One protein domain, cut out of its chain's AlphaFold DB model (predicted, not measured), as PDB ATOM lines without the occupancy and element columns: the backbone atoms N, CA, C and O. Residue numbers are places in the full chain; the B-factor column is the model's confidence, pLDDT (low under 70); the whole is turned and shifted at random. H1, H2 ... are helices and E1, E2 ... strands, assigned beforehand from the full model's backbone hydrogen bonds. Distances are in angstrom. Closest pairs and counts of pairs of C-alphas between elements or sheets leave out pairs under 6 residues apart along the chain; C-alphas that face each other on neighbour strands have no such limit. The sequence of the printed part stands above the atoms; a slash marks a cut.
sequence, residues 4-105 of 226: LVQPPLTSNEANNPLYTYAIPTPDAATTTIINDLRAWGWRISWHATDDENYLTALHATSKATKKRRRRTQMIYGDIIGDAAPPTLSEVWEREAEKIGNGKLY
ATOM      1  N   LEU A   4      82.678 122.115 114.323       93.06
ATOM      2  CA  LEU A   4      83.148 123.045 113.321       93.06
ATOM      3  C   LEU A   4      84.546 122.614 112.889       93.06
ATOM      4  O   LEU A   4      85.474 122.592 113.696       93.06
ATOM      5  N   VAL A   5      84.673 122.243 111.619       94.06
ATOM      6  CA  VAL A   5      85.936 121.846 110.996       94.06
ATOM      7  C   VAL A   5      86.400 122.990 110.109       94.06
ATOM      8  O   VAL A   5      85.676 123.434 109.215       94.06
ATOM      9  N   GLN A   6      87.597 123.489 110.380       93.50
ATOM     10  CA  GLN A   6      88.195 124.631 109.705       93.50
ATOM     11  C   GLN A   6      89.599 124.290 109.203       93.50
ATOM     12  O   GLN A   6      90.327 123.537 109.860       93.50
ATOM     13  N   PRO A   7      90.006 124.885 108.073       92.88
ATOM     14  CA  PRO A   7      91.333 124.677 107.529       92.88
ATOM     15  C   PRO A   7      92.421 125.189 108.491       92.88
ATOM     16  O   PRO A   7      92.171 126.081 109.317       92.88
ATOM     17  N   PRO A   8      93.650 124.650 108.396       91.50
ATOM     18  CA  PRO A   8      94.786 125.133 109.172       91.50
ATOM     19  C   PRO A   8      95.043 126.622 108.909       91.50
ATOM     20  O   PRO A   8      94.940 127.076 107.768       91.50
ATOM     21  N   LEU A   9      95.449 127.377 109.938       88.88
ATOM     22  CA  LEU A   9      95.766 128.815 109.818       88.88
ATOM     23  C   LEU A   9      96.909 129.107 108.836       88.88
ATOM     24  O   LEU A   9      96.990 130.200 108.290       88.88
ATOM     25  N   THR A  10      97.784 128.129 108.621       85.62
ATOM     26  CA  THR A  10      98.918 128.199 107.696       85.62
ATOM     27  C   THR A  10      98.520 127.961 106.240       85.62
ATOM     28  O   THR A  10      99.330 128.184 105.344       85.62
ATOM     29  N   SER A  11      97.295 127.494 105.983       86.69
ATOM     30  CA  SER A  11      96.824 127.198 104.632       86.69
ATOM     31  C   SER A  11      96.283 128.449 103.934       86.69
ATOM     32  O   SER A  11      95.682 129.326 104.555       86.69
ATOM     33  N   ASN A  12      96.392 128.492 102.604       84.94
ATOM     34  CA  ASN A  12      95.748 129.532 101.785       84.94
ATOM     35  C   ASN A  12      94.210 129.524 101.923       84.94
ATOM     36  O   ASN A  12      93.543 130.501 101.583       84.94
ATOM     37  N   GLU A  13      93.645 128.421 102.418       86.50
ATOM     38  CA  GLU A  13      92.211 128.222 102.616       86.50
ATOM     39  C   GLU A  13      91.731 128.716 103.995       86.50
ATOM     40  O   GLU A  13      90.524 128.814 104.199       86.50
ATOM     41  N   ALA A  14      92.638 129.113 104.903       85.62
ATOM     42  CA  ALA A  14      92.352 129.520 106.289       85.62
ATOM     43  C   ALA A  14      91.199 130.529 106.431       85.62
ATOM     44  O   ALA A  14      90.374 130.429 107.335       85.62
ATOM     45  N   ASN A  15      91.140 131.501 105.518       85.06
ATOM     46  CA  ASN A  15      90.166 132.595 105.546       85.06
ATOM     47  C   ASN A  15      88.976 132.367 104.606       85.06
ATOM     48  O   ASN A  15      88.129 133.252 104.453       85.06
ATOM     49  N   ASN A  16      88.916 131.220 103.924       87.50
ATOM     50  CA  ASN A  16      87.868 130.942 102.961       87.50
ATOM     51  C   ASN A  16      86.711 130.176 103.629       87.50
ATOM     52  O   ASN A  16      86.842 128.983 103.913       87.50
ATOM     53  N   PRO A  17      85.537 130.810 103.807       87.12
ATOM     54  CA  PRO A  17      84.383 130.169 104.435       87.12
ATOM     55  C   PRO A  17      83.826 128.979 103.639       87.12
ATOM     56  O   PRO A  17      83.017 128.236 104.177       87.12
ATOM     57  N   LEU A  18      84.226 128.771 102.377       87.75
ATOM     58  CA  LEU A  18      83.818 127.591 101.600       87.75
ATOM     59  C   LEU A  18      84.476 126.288 102.075       87.75
ATOM     60  O   LEU A  18      83.944 125.227 101.781       87.75
ATOM     61  N   TYR A  19      85.591 126.374 102.805       89.31
ATOM     62  CA  TYR A  19      86.301 125.221 103.373       89.31
ATOM     63  C   TYR A  19      85.993 125.025 104.864       89.31
ATOM     64  O   TYR A  19      86.685 124.287 105.557       89.31
ATOM     65  N   THR A  20      84.974 125.714 105.384       91.88
ATOM     66  CA  THR A  20      84.498 125.540 106.760       91.88
ATOM     67  C   THR A  20      83.291 124.609 106.771       91.88
ATOM     68  O   THR A  20      82.285 124.891 106.118       91.88
ATOM     69  N   TYR A  21      83.365 123.530 107.548       91.81
ATOM     70  CA  TYR A  21      82.325 122.506 107.617       91.81
ATOM     71  C   TYR A  21      81.670 122.494 108.993       91.81
ATOM     72  O   TYR A  21      82.327 122.280 110.010       91.81
ATOM     73  N   ALA A  22      80.359 122.717 109.013       91.88
ATOM     74  CA  ALA A  22      79.523 122.555 110.192       91.88
ATOM     75  C   ALA A  22      78.886 121.162 110.144       91.88
ATOM     76  O   ALA A  22      78.111 120.873 109.233       91.88
ATOM     77  N   ILE A  23      79.226 120.301 111.103       91.25
ATOM     78  CA  ILE A  23      78.764 118.910 111.176       91.25
ATOM     79  C   ILE A  23      77.834 118.799 112.389       91.25
ATOM     80  O   ILE A  23      78.326 118.764 113.519       91.25
ATOM     81  N   PRO A  24      76.501 118.772 112.198       87.38
ATOM     82  CA  PRO A  24      75.540 118.773 113.304       87.38
ATOM     83  C   PRO A  24      75.652 117.531 114.193       87.38
ATOM     84  O   PRO A  24      75.610 117.623 115.424       87.38
ATOM     85  N   THR A  25      75.814 116.377 113.547       88.31
ATOM     86  CA  THR A  25      75.899 115.046 114.147       88.31
ATOM     87  C   THR A  25      76.887 114.228 113.319       88.31
ATOM     88  O   THR A  25      76.578 113.938 112.165       88.31
ATOM     89  N   PRO A  26      78.090 113.912 113.829       85.44
ATOM     90  CA  PRO A  26      79.020 113.086 113.076       85.44
ATOM     91  C   PRO A  26      78.620 111.612 113.166       85.44
ATOM     92  O   PRO A  26      78.387 111.089 114.257       85.44
ATOM     93  N   ASP A  27      78.610 110.939 112.024       89.38
ATOM     94  CA  ASP A  27      78.502 109.484 111.972       89.38
ATOM     95  C   ASP A  27      79.861 108.845 112.285       89.38
ATOM     96  O   ASP A  27      80.894 109.518 112.256       89.38
ATOM     97  N   ALA A  28      79.898 107.531 112.532       87.88
ATOM     98  CA  ALA A  28      81.148 106.820 112.824       87.88
ATOM     99  C   ALA A  28      82.231 107.073 111.751       87.88
ATOM    100  O   ALA A  28      83.360 107.426 112.088       87.88
ATOM    101  N   ALA A  29      81.870 107.020 110.465       87.12
ATOM    102  CA  ALA A  29      82.781 107.338 109.359       87.12
ATOM    103  C   ALA A  29      83.199 108.822 109.321       87.12
ATOM    104  O   ALA A  29      84.318 109.164 108.950       87.12
ATOM    105  N   THR A  30      82.326 109.739 109.736       89.56
ATOM    106  CA  THR A  30      82.682 111.160 109.827       89.56
ATOM    107  C   THR A  30      83.644 111.407 110.983       89.56
ATOM    108  O   THR A  30      84.553 112.222 110.858       89.56
ATOM    109  N   THR A  31      83.491 110.697 112.104       90.25
ATOM    110  CA  THR A  31      84.408 110.836 113.242       90.25
ATOM    111  C   THR A  31      85.830 110.394 112.908       90.25
ATOM    112  O   THR A  31      86.769 111.057 113.345       90.25
ATOM    113  N   THR A  32      86.011 109.347 112.093       90.31
ATOM    114  CA  THR A  32      87.345 108.938 111.625       90.31
ATOM    115  C   THR A  32      87.968 110.020 110.749       90.31
ATOM    116  O   THR A  32      89.083 110.447 111.029       90.31
ATOM    117  N   ILE A  33      87.206 110.570 109.797       93.12
ATOM    118  CA  ILE A  33      87.657 111.687 108.952       93.12
ATOM    119  C   ILE A  33      88.057 112.902 109.800       93.12
ATOM    120  O   ILE A  33      89.114 113.491 109.588       93.12
ATOM    121  N   ILE A  34      87.240 113.280 110.787       92.88
ATOM    122  CA  ILE A  34      87.537 114.405 111.686       92.88
ATOM    123  C   ILE A  34      88.838 114.148 112.462       92.88
ATOM    124  O   ILE A  34      89.651 115.060 112.611       92.88
ATOM    125  N   ASN A  35      89.054 112.930 112.959       91.81
ATOM    126  CA  ASN A  35      90.268 112.588 113.698       91.81
ATOM    127  C   ASN A  35      91.520 112.644 112.813       91.81
ATOM    128  O   ASN A  35      92.539 113.183 113.247       91.81
ATOM    129  N   ASP A  36      91.429 112.174 111.571       92.38
ATOM    130  CA  ASP A  36      92.529 112.253 110.609       92.38
ATOM    131  C   ASP A  36      92.845 113.708 110.251       92.38
ATOM    132  O   ASP A  36      93.991 114.146 110.355       92.38
ATOM    133  N   LEU A  37      91.817 114.506 109.942       92.25
ATOM    134  CA  LEU A  37      91.974 115.937 109.677       92.25
ATOM    135  C   LEU A  37      92.621 116.651 110.874       92.25
ATOM    136  O   LEU A  37      93.501 117.494 110.687       92.25
ATOM    137  N   ARG A  38      92.250 116.287 112.111       92.94
ATOM    138  CA  ARG A  38      92.903 116.804 113.325       92.94
ATOM    139  C   ARG A  38      94.390 116.464 113.352       92.94
ATOM    140  O   ARG A  38      95.195 117.344 113.648       92.94
ATOM    141  N   ALA A  39      94.748 115.214 113.064       91.38
ATOM    142  CA  ALA A  39      96.141 114.768 113.028       91.38
ATOM    143  C   ALA A  39      96.956 115.525 111.968       91.38
ATOM    144  O   ALA A  39      98.141 115.787 112.165       91.38
ATOM    145  N   TRP A  40      96.307 115.949 110.883       89.81
ATOM    146  CA  TRP A  40      96.906 116.746 109.810       89.81
ATOM    147  C   TRP A  40      96.893 118.261 110.075       89.81
ATOM    148  O   TRP A  40      97.270 119.050 109.211       89.81
ATOM    149  N   GLY A  41      96.485 118.693 111.272       90.81
ATOM    150  CA  GLY A  41      96.554 120.090 111.702       90.81
ATOM    151  C   GLY A  41      95.324 120.934 111.367       90.81
ATOM    152  O   GLY A  41      95.375 122.163 111.493       90.81
ATOM    153  N   TRP A  42      94.210 120.315 110.967       94.12
ATOM    154  CA  TRP A  42      92.937 121.022 110.837       94.12
ATOM    155  C   TRP A  42      92.400 121.443 112.201       94.12
ATOM    156  O   TRP A  42      92.579 120.779 113.226       94.12
ATOM    157  N   ARG A  43      91.694 122.572 112.208       93.44
ATOM    158  CA  ARG A  43      91.114 123.150 113.416       93.44
ATOM    159  C   ARG A  43      89.723 122.582 113.614       93.44
ATOM    160  O   ARG A  43      88.831 122.828 112.809       93.44
ATOM    161  N   ILE A  44      89.545 121.825 114.689       94.19
ATOM    162  CA  ILE A  44      88.271 121.187 115.020       94.19
ATOM    163  C   ILE A  44      87.837 121.653 116.396       94.19
ATOM    164  O   ILE A  44      88.490 121.340 117.395       94.19
ATOM    165  N   SER A  45      86.725 122.375 116.438       92.81
ATOM    166  CA  SER A  45      86.116 122.873 117.666       92.81
ATOM    167  C   SER A  45      84.706 122.322 117.845       92.81
ATOM    168  O   SER A  45      83.993 122.016 116.888       92.81
ATOM    169  N   TRP A  46      84.328 122.175 119.108       92.31
ATOM    170  CA  TRP A  46      83.014 121.712 119.525       92.31
ATOM    171  C   TRP A  46      82.199 122.911 119.966       92.31
ATOM    172  O   TRP A  46      82.702 123.740 120.724       92.31
ATOM    173  N   HIS A  47      80.956 122.985 119.513       92.19
ATOM    174  CA  HIS A  47      80.088 124.116 119.800       92.19
ATOM    175  C   HIS A  47      78.728 123.651 120.320       92.19
ATOM    176  O   HIS A  47      78.275 122.535 120.047       92.19
ATOM    177  N   ALA A  48      78.064 124.523 121.074       89.62
ATOM    178  CA  ALA A  48      76.626 124.421 121.280       89.62
ATOM    179  C   ALA A  48      75.893 124.867 120.003       89.62
ATOM    180  O   ALA A  48      76.453 125.586 119.176       89.62
ATOM    181  N   THR A  49      74.636 124.458 119.828       85.88
ATOM    182  CA  THR A  49      73.818 124.900 118.682       85.88
ATOM    183  C   THR A  49      73.602 126.411 118.665       85.88
ATOM    184  O   THR A  49      73.501 126.993 117.589       85.88
ATOM    185  N   ASP A  50      73.599 127.024 119.848       89.88
ATOM    186  CA  ASP A  50      73.318 128.446 120.051       89.88
ATOM    187  C   ASP A  50      74.606 129.273 120.214       89.88
ATOM    188  O   ASP A  50      74.555 130.455 120.541       89.88
ATOM    189  N   ASP A  51      75.775 128.657 120.003       93.38
ATOM    190  CA  ASP A  51      77.059 129.350 120.074       93.38
ATOM    191  C   ASP A  51      77.183 130.358 118.921       93.38
ATOM    192  O   ASP A  51      77.066 130.007 117.740       93.38
ATOM    193  N   GLU A  52      77.464 131.618 119.255       92.62
ATOM    194  CA  GLU A  52      77.644 132.694 118.281       92.62
ATOM    195  C   GLU A  52      78.724 132.358 117.246       92.62
ATOM    196  O   GLU A  52      78.564 132.655 116.060       92.62
ATOM    197  N   ASN A  53      79.803 131.681 117.644       89.69
ATOM    198  CA  ASN A  53      80.880 131.302 116.725       89.69
ATOM    199  C   ASN A  53      80.412 130.276 115.685       89.69
ATOM    200  O   ASN A  53      80.790 130.334 114.513       89.69
ATOM    201  N   TYR A  54      79.549 129.351 116.098       91.19
ATOM    202  CA  TYR A  54      78.973 128.355 115.204       91.19
ATOM    203  C   TYR A  54      77.981 128.997 114.226       91.19
ATOM    204  O   TYR A  54      78.062 128.785 113.012       91.19
ATOM    205  N   LEU A  55      77.090 129.851 114.738       92.50
ATOM    206  CA  LEU A  55      76.097 130.558 113.928       92.50
ATOM    207  C   LEU A  55      76.745 131.523 112.927       92.50
ATOM    208  O   LEU A  55      76.330 131.593 111.767       92.50
ATOM    209  N   THR A  56      77.789 132.240 113.341       93.19
ATOM    210  CA  THR A  56      78.539 133.152 112.464       93.19
ATOM    211  C   THR A  56      79.262 132.396 111.354       93.19
ATOM    212  O   THR A  56      79.188 132.818 110.196       93.19
ATOM    213  N   ALA A  57      79.885 131.253 111.656       90.38
ATOM    214  CA  ALA A  57      80.508 130.396 110.652       90.38
ATOM    215  C   ALA A  57      79.480 129.851 109.646       90.38
ATOM    216  O   ALA A  57      79.702 129.927 108.435       90.38
ATOM    217  N   LEU A  58      78.320 129.387 110.119       91.44
ATOM    218  CA  LEU A  58      77.228 128.895 109.273       91.44
ATOM    219  C   LEU A  58      76.646 130.006 108.382       91.44
ATOM    220  O   LEU A  58      76.357 129.807 107.197       91.44
ATOM    221  N   HIS A  59      76.518 131.220 108.914       93.50
ATOM    222  CA  HIS A  59      76.094 132.368 108.123       93.50
ATOM    223  C   HIS A  59      77.151 132.761 107.077       93.50
ATOM    224  O   HIS A  59      76.807 133.082 105.933       93.50
ATOM    225  N   ALA A  60      78.439 132.701 107.428       91.50
ATOM    226  CA  ALA A  60      79.542 132.984 106.515       91.50
ATOM    227  C   ALA A  60      79.603 131.977 105.357       91.50
ATOM    228  O   ALA A  60      79.710 132.400 104.200       91.50
ATOM    229  N   THR A  61      79.462 130.678 105.637       90.38
ATOM    230  CA  THR A  61      79.434 129.618 104.614       90.38
ATOM    231  C   THR A  61      78.224 129.796 103.692       90.38
ATOM    232  O   THR A  61      78.375 129.842 102.470       90.38
ATOM    233  N   SER A  62      77.031 130.045 104.246       89.75
ATOM    234  CA  SER A  62      75.810 130.317 103.471       89.75
ATOM    235  C   SER A  62      75.959 131.541 102.561       89.75
ATOM    236  O   SER A  62      75.623 131.502 101.371       89.75
ATOM    237  N   LYS A  63      76.511 132.640 103.090       91.12
ATOM    238  CA  LYS A  63      76.775 133.864 102.324       91.12
ATOM    239  C   LYS A  63      77.787 133.615 101.207       91.12
ATOM    240  O   LYS A  63      77.598 134.129 100.104       91.12
ATOM    241  N   ALA A  64      78.831 132.832 101.467       87.88
ATOM    242  CA  ALA A  64      79.843 132.480 100.480       87.88
ATOM    243  C   ALA A  64      79.261 131.628  99.348       87.88
ATOM    244  O   ALA A  64      79.446 131.969  98.179       87.88
ATOM    245  N   THR A  65      78.463 130.612  99.676       85.88
ATOM    246  CA  THR A  65      77.755 129.777  98.697       85.88
ATOM    247  C   THR A  65      76.791 130.607  97.851       85.88
ATOM    248  O   THR A  65      76.810 130.524  96.624       85.88
ATOM    249  N   LYS A  66      76.000 131.496  98.470       87.62
ATOM    250  CA  LYS A  66      75.114 132.424  97.741       87.62
ATOM    251  C   LYS A  66      75.897 133.367  96.824       87.62
ATOM    252  O   LYS A  66      75.497 133.591  95.685       87.62
ATOM    253  N   LYS A  67      77.011 133.928  97.305       86.12
ATOM    254  CA  LYS A  67      77.881 134.818  96.520       86.12
ATOM    255  C   LYS A  67      78.503 134.086  95.332       86.12
ATOM    256  O   LYS A  67      78.607 134.685  94.266       86.12
ATOM    257  N   ARG A  68      78.887 132.819  95.506       81.19
ATOM    258  CA  ARG A  68      79.403 131.955  94.439       81.19
ATOM    259  C   ARG A  68      78.338 131.700  93.376       81.19
ATOM    260  O   ARG A  68      78.576 132.052  92.230       81.19
ATOM    261  N   ARG A  69      77.139 131.258  93.772       82.12
ATOM    262  CA  ARG A  69      76.002 131.035  92.855       82.12
ATOM    263  C   ARG A  69      75.652 132.265  92.014       82.12
ATOM    264  O   ARG A  69      75.331 132.142  90.846       82.12
ATOM    265  N   ARG A  70      75.740 133.472  92.587       82.88
ATOM    266  CA  ARG A  70      75.508 134.732  91.846       82.88
ATOM    267  C   ARG A  70      76.605 135.072  90.835       82.88
ATOM    268  O   ARG A  70      76.376 135.895  89.958       82.88
ATOM    269  N   ARG A  71      77.812 134.530  91.018       79.81
ATOM    270  CA  ARG A  71      78.957 134.715  90.114       79.81
ATOM    271  C   ARG A  71      79.032 133.636  89.044       79.81
ATOM    272  O   ARG A  71      79.811 133.802  88.115       79.81
ATOM    273  N   THR A  72      78.246 132.573  89.179       79.06
ATOM    274  CA  THR A  72      78.071 131.575  88.138       79.06
ATOM    275  C   THR A  72      77.533 132.251  86.880       79.06
ATOM    276  O   THR A  72      76.480 132.888  86.915       79.06
ATOM    277  N   GLN A  73      78.272 132.137  85.782       76.69
ATOM    278  CA  GLN A  73      77.888 132.653  84.471       76.69
ATOM    279  C   GLN A  73      77.934 131.516  83.457       76.69
ATOM    280  O   GLN A  73      78.803 130.654  83.526       76.69
ATOM    281  N   MET A  74      77.009 131.532  82.503       72.25
ATOM    282  CA  MET A  74      77.056 130.630  81.360       72.25
ATOM    283  C   MET A  74      77.879 131.301  80.258       72.25
ATOM    284  O   MET A  74      77.507 132.370  79.774       72.25
ATOM    285  N   ILE A  75      79.011 130.708  79.892       74.69
ATOM    286  CA  ILE A  75      79.925 131.210  78.863       74.69
ATOM    287  C   ILE A  75      80.062 130.102  77.815       74.69
ATOM    288  O   ILE A  75      80.502 129.009  78.132       74.69
ATOM    289  N   TYR A  76      79.639 130.369  76.574       74.88
ATOM    290  CA  TYR A  76      79.658 129.401  75.459       74.88
ATOM    291  C   TYR A  76      78.948 128.058  75.731       74.88
ATOM    292  O   TYR A  76      79.317 127.038  75.166       74.88
ATOM    293  N   GLY A  77      77.904 128.060  76.567       73.62
ATOM    294  CA  GLY A  77      77.184 126.839  76.954       73.62
ATOM    295  C   GLY A  77      77.779 126.122  78.168       73.62
ATOM    296  O   GLY A  77      77.093 125.291  78.755       73.62
ATOM    297  N   ASP A  78      78.972 126.521  78.614       71.31
ATOM    298  CA  ASP A  78      79.590 126.009  79.832       71.31
ATOM    299  C   ASP A  78      79.208 126.871  81.036       71.31
ATOM    300  O   ASP A  78      79.279 128.106  81.017       71.31
ATOM    301  N   ILE A  79      78.800 126.216  82.122       70.19
ATOM    302  CA  ILE A  79      78.492 126.877  83.387       70.19
ATOM    303  C   ILE A  79      79.809 127.119  84.135       70.19
ATOM    304  O   ILE A  79      80.334 126.248  84.830       70.19
ATOM    305  N   ILE A  80      80.351 128.330  84.022       64.62
ATOM    306  CA  ILE A  80      81.571 128.737  84.719       64.62
ATOM    307  C   ILE A  80      81.196 129.260  86.109       64.62
ATOM    308  O   ILE A  80      80.517 130.277  86.252       64.62
ATOM    309  N   GLY A  81      81.668 128.573  87.153       63.47
ATOM    310  CA  GLY A  81      81.533 128.998  88.553       63.47
ATOM    311  C   GLY A  81      80.607 128.146  89.427       63.47
ATOM    312  O   GLY A  81      80.618 128.336  90.647       63.47
ATOM    313  N   ASP A  82      79.896 127.172  88.847       67.19
ATOM    314  CA  ASP A  82      78.956 126.280  89.554       67.19
ATOM    315  C   ASP A  82      79.570 124.963  90.036       67.19
ATOM    316  O   ASP A  82      78.904 123.938  90.114       67.19
ATOM    317  N   ALA A  83      80.859 124.953  90.369       68.00
ATOM    318  CA  ALA A  83      81.372 123.808  91.110       68.00
ATOM    319  C   ALA A  83      80.774 123.836  92.529       68.00
ATOM    320  O   ALA A  83      80.717 124.890  93.174       68.00
ATOM    321  N   ALA A  84      80.323 122.688  93.031       72.31
ATOM    322  CA  ALA A  84      79.929 122.559  94.428       72.31
ATOM    323  C   ALA A  84      81.117 122.932  95.347       72.31
ATOM    324  O   ALA A  84      82.282 122.900  94.924       72.31
ATOM    325  N   PRO A  85      80.881 123.407  96.584       78.75
ATOM    326  CA  PRO A  85      81.945 123.381  97.583       78.75
ATOM    327  C   PRO A  85      82.390 121.921  97.767       78.75
ATOM    328  O   PRO A  85      81.521 121.047  97.770       78.75
ATOM    329  N   PRO A  86      83.702 121.657  97.893       84.69
ATOM    330  CA  PRO A  86      84.179 120.293  98.037       84.69
ATOM    331  C   PRO A  86      83.594 119.677  99.303       84.69
ATOM    332  O   PRO A  86      83.460 120.364 100.322       84.69
ATOM    333  N   THR A  87      83.218 118.407  99.238       89.19
ATOM    334  CA  THR A  87      82.700 117.688 100.407       89.19
ATOM    335  C   THR A  87      83.812 117.435 101.431       89.19
ATOM    336  O   THR A  87      85.001 117.524 101.125       89.19
ATOM    337  N   LEU A  88      83.444 117.135 102.681       89.31
ATOM    338  CA  LEU A  88      84.432 116.830 103.725       89.31
ATOM    339  C   LEU A  88      85.285 115.602 103.357       89.31
ATOM    340  O   LEU A  88      86.478 115.584 103.647       89.31
ATOM    341  N   SER A  89      84.682 114.605 102.701       90.12
ATOM    342  CA  SER A  89      85.374 113.420 102.182       90.12
ATOM    343  C   SER A  89      86.361 113.780 101.076       90.12
ATOM    344  O   SER A  89      87.517 113.393 101.174       90.12
ATOM    345  N   GLU A  90      85.966 114.597 100.096       90.06
ATOM    346  CA  GLU A  90      86.877 115.067  99.038       90.06
ATOM    347  C   GLU A  90      88.064 115.851  99.610       90.06
ATOM    348  O   GLU A  90      89.197 115.729  99.145       90.06
ATOM    349  N   VAL A  91      87.824 116.669 100.640       90.19
ATOM    350  CA  VAL A  91      88.904 117.375 101.338       90.19
ATOM    351  C   VAL A  91      89.837 116.393 102.032       90.19
ATOM    352  O   VAL A  91      91.051 116.553 101.932       90.19
ATOM    353  N   TRP A  92      89.291 115.391 102.715       91.31
ATOM    354  CA  TRP A  92      90.084 114.365 103.380       91.31
ATOM    355  C   TRP A  92      90.917 113.550 102.385       91.31
ATOM    356  O   TRP A  92      92.111 113.386 102.613       91.31
ATOM    357  N   GLU A  93      90.352 113.144 101.246       90.00
ATOM    358  CA  GLU A  93      91.079 112.453 100.171       90.00
ATOM    359  C   GLU A  93      92.227 113.313  99.634       90.00
ATOM    360  O   GLU A  93      93.375 112.874  99.576       90.00
ATOM    361  N   ARG A  94      91.947 114.585  99.334       89.00
ATOM    362  CA  ARG A  94      92.946 115.540  98.844       89.00
ATOM    363  C   ARG A  94      94.080 115.771  99.846       89.00
ATOM    364  O   ARG A  94      95.228 115.952  99.445       89.00
ATOM    365  N   GLU A  95      93.787 115.820 101.143       88.12
ATOM    366  CA  GLU A  95      94.822 115.937 102.179       88.12
ATOM    367  C   GLU A  95      95.590 114.618 102.373       88.12
ATOM    368  O   GLU A  95      96.816 114.639 102.497       88.12
ATOM    369  N   ALA A  96      94.914 113.468 102.296       85.81
ATOM    370  CA  ALA A  96      95.550 112.154 102.341       85.81
ATOM    371  C   ALA A  96      96.551 111.971 101.189       85.81
ATOM    372  O   ALA A  96      97.660 111.471 101.399       85.81
ATOM    373  N   GLU A  97      96.199 112.420  99.982       86.75
ATOM    374  CA  GLU A  97      97.091 112.438  98.820       86.75
ATOM    375  C   GLU A  97      98.338 113.293  99.060       86.75
ATOM    376  O   GLU A  97      99.451 112.832  98.804       86.75
ATOM    377  N   LYS A  98      98.178 114.505  99.609       84.00
ATOM    378  CA  LYS A  98      99.306 115.405  99.913       84.00
ATOM    379  C   LYS A  98     100.283 114.813 100.925       84.00
ATOM    380  O   LYS A  98     101.483 115.049 100.819       84.00
ATOM    381  N   ILE A  99      99.774 114.072 101.904       79.00
ATOM    382  CA  ILE A  99     100.572 113.488 102.992       79.00
ATOM    383  C   ILE A  99     101.234 112.164 102.563       79.00
ATOM    384  O   ILE A  99     102.130 111.671 103.241       79.00
ATOM    385  N   GLY A 100     100.865 111.613 101.402       68.00
ATOM    386  CA  GLY A 100     101.402 110.345 100.892       68.00
ATOM    387  C   GLY A 100     100.603 109.111 101.324       68.00
ATOM    388  O   GLY A 100     100.943 107.999 100.925       68.00
ATOM    389  N   ASN A 101      99.498 109.299 102.053       57.81
ATOM    390  CA  ASN A 101      98.549 108.240 102.408       57.81
ATOM    391  C   ASN A 101      97.517 107.963 101.301       57.81
ATOM    392  O   ASN A 101      96.769 106.994 101.401       57.81
ATOM    393  N   GLY A 102      97.493 108.756 100.222       50.81
ATOM    394  CA  GLY A 102      96.532 108.608  99.120       50.81
ATOM    395  C   GLY A 102      96.494 107.209  98.490       50.81
ATOM    396  O   GLY A 102      95.434 106.762  98.070       50.81
ATOM    397  N   LYS A 103      97.602 106.452  98.506       50.12
ATOM    398  CA  LYS A 103      97.634 105.064  97.995       50.12
ATOM    399  C   LYS A 103      96.906 104.045  98.884       50.12
ATOM    400  O   LYS A 103      96.518 102.998  98.376       50.12
ATOM    401  N   LEU A 104      96.720 104.320 100.179       48.84
ATOM    402  CA  LEU A 104      95.984 103.431 101.091       48.84
ATOM    403  C   LEU A 104      94.461 103.582 100.965       48.84
ATOM    404  O   LEU A 104      93.732 102.678 101.367       48.84
ATOM    405  N   TYR A 105      93.987 104.690 100.389       46.75
ATOM    406  CA  TYR A 105      92.569 105.056 100.369       46.75
ATOM    407  C   TYR A 105      91.986 105.268  98.973       46.75
ATOM    408  O   TYR A 105      90.843 105.703  98.868       46.75
TER     409      TYR A 105
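AT A GLANCE: This is residues 4 to 105 of the 226 residues of an uncharacterized protein of Plenodomus tracheiphilus IPT5 (UniProt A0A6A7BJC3). Look first for a small sheet of three short strands, E2, E1 and E3, with a helix over each face: H1 on one, and on the other the long H2, which runs out well past the sheet. A small hairpin, E4 and E5, lies at the far end of H2, and from it the chain comes back to H3, which packs on H1. The printed part has 102 residues, with E1, E2, H1, E3, H2, E4, E5 and H3 in chain order; both sheets are antiparallel, and the class is mixed, helices and strands. The whole is only just compact, close to loose, with a radius of gyration of the C-alphas of 15.2 A and spans of 43 by 40 by 27 A.

HOW THE PARTS SIT: Begin at E1, residues 4 to 6, the inner strand. On one side find E3, residues 43 to 46, antiparallel at 170 degrees, with N 6 and O 43 2.8 A apart, within hydrogen-bond range. On the other side is E2, residues 21 to 23, antiparallel at 157 degrees, with N 5 and O 21 at 2.8 A; E1 and E2 are a hairpin. H1, residues 28 to 39, is on the sheet at a height of 9.4 A, over E3 and only just along the strands, at 29.8 degrees to E3 on the local plane. E2, H1 and E3 form a split strand-helix-strand unit, two strands running the same way with E1 between them, and its crossover is right-handed. On the opposite face H2, residues 52 to 71, lies over E2 at a height of 9.0 A, slantwise at 50 degrees on the local plane; the closest C-alphas of H2 and E2, those of Leu 58 and Ala 22, are 6.8 A apart. H3, residues 88 to 99, is only just not on the sheet, with 4 pairs of C-alphas within 10 A. Its residues 89 to 92 touch H1 at a steep tilt of 40 degrees, the same way; the closest C-alphas, those of Trp 92 and Ile 33, are 6.6 A apart. H2 and H3 are apart. In H1, H2 and H3 every O i to N i+4 pair is within hydrogen-bond range. Last, E4, residues 73 to 75, and E5, residues 78 to 80, form an antiparallel hairpin at 138 degrees, with N 75 and O 78 at 2.8 A.

IN THESE COORDINATES: Find C-alpha 4 at (83.148, 123.045, 113.321), where E1 begins. H2 runs 28.3 A from C-alpha 52 at (77.644, 132.694, 118.281) to C-alpha 71 at (78.957, 134.715, 90.114). H1 measures 17.0 A, E3 10.2 A, and H3 16.5 A, ending at C-alpha 99 at (100.572, 113.488, 102.992).

THE WHOLE: The C-alphas of Ala 48 and Tyr 76, the two farthest apart, are 46.2 A from each other. The printed part has no cut. The link from E1 to E2, residues 7 to 20, is long. Look for pLDDT under 70 at residues 80 to 83 and 100 to 105; the mean of the printed part is 84.9.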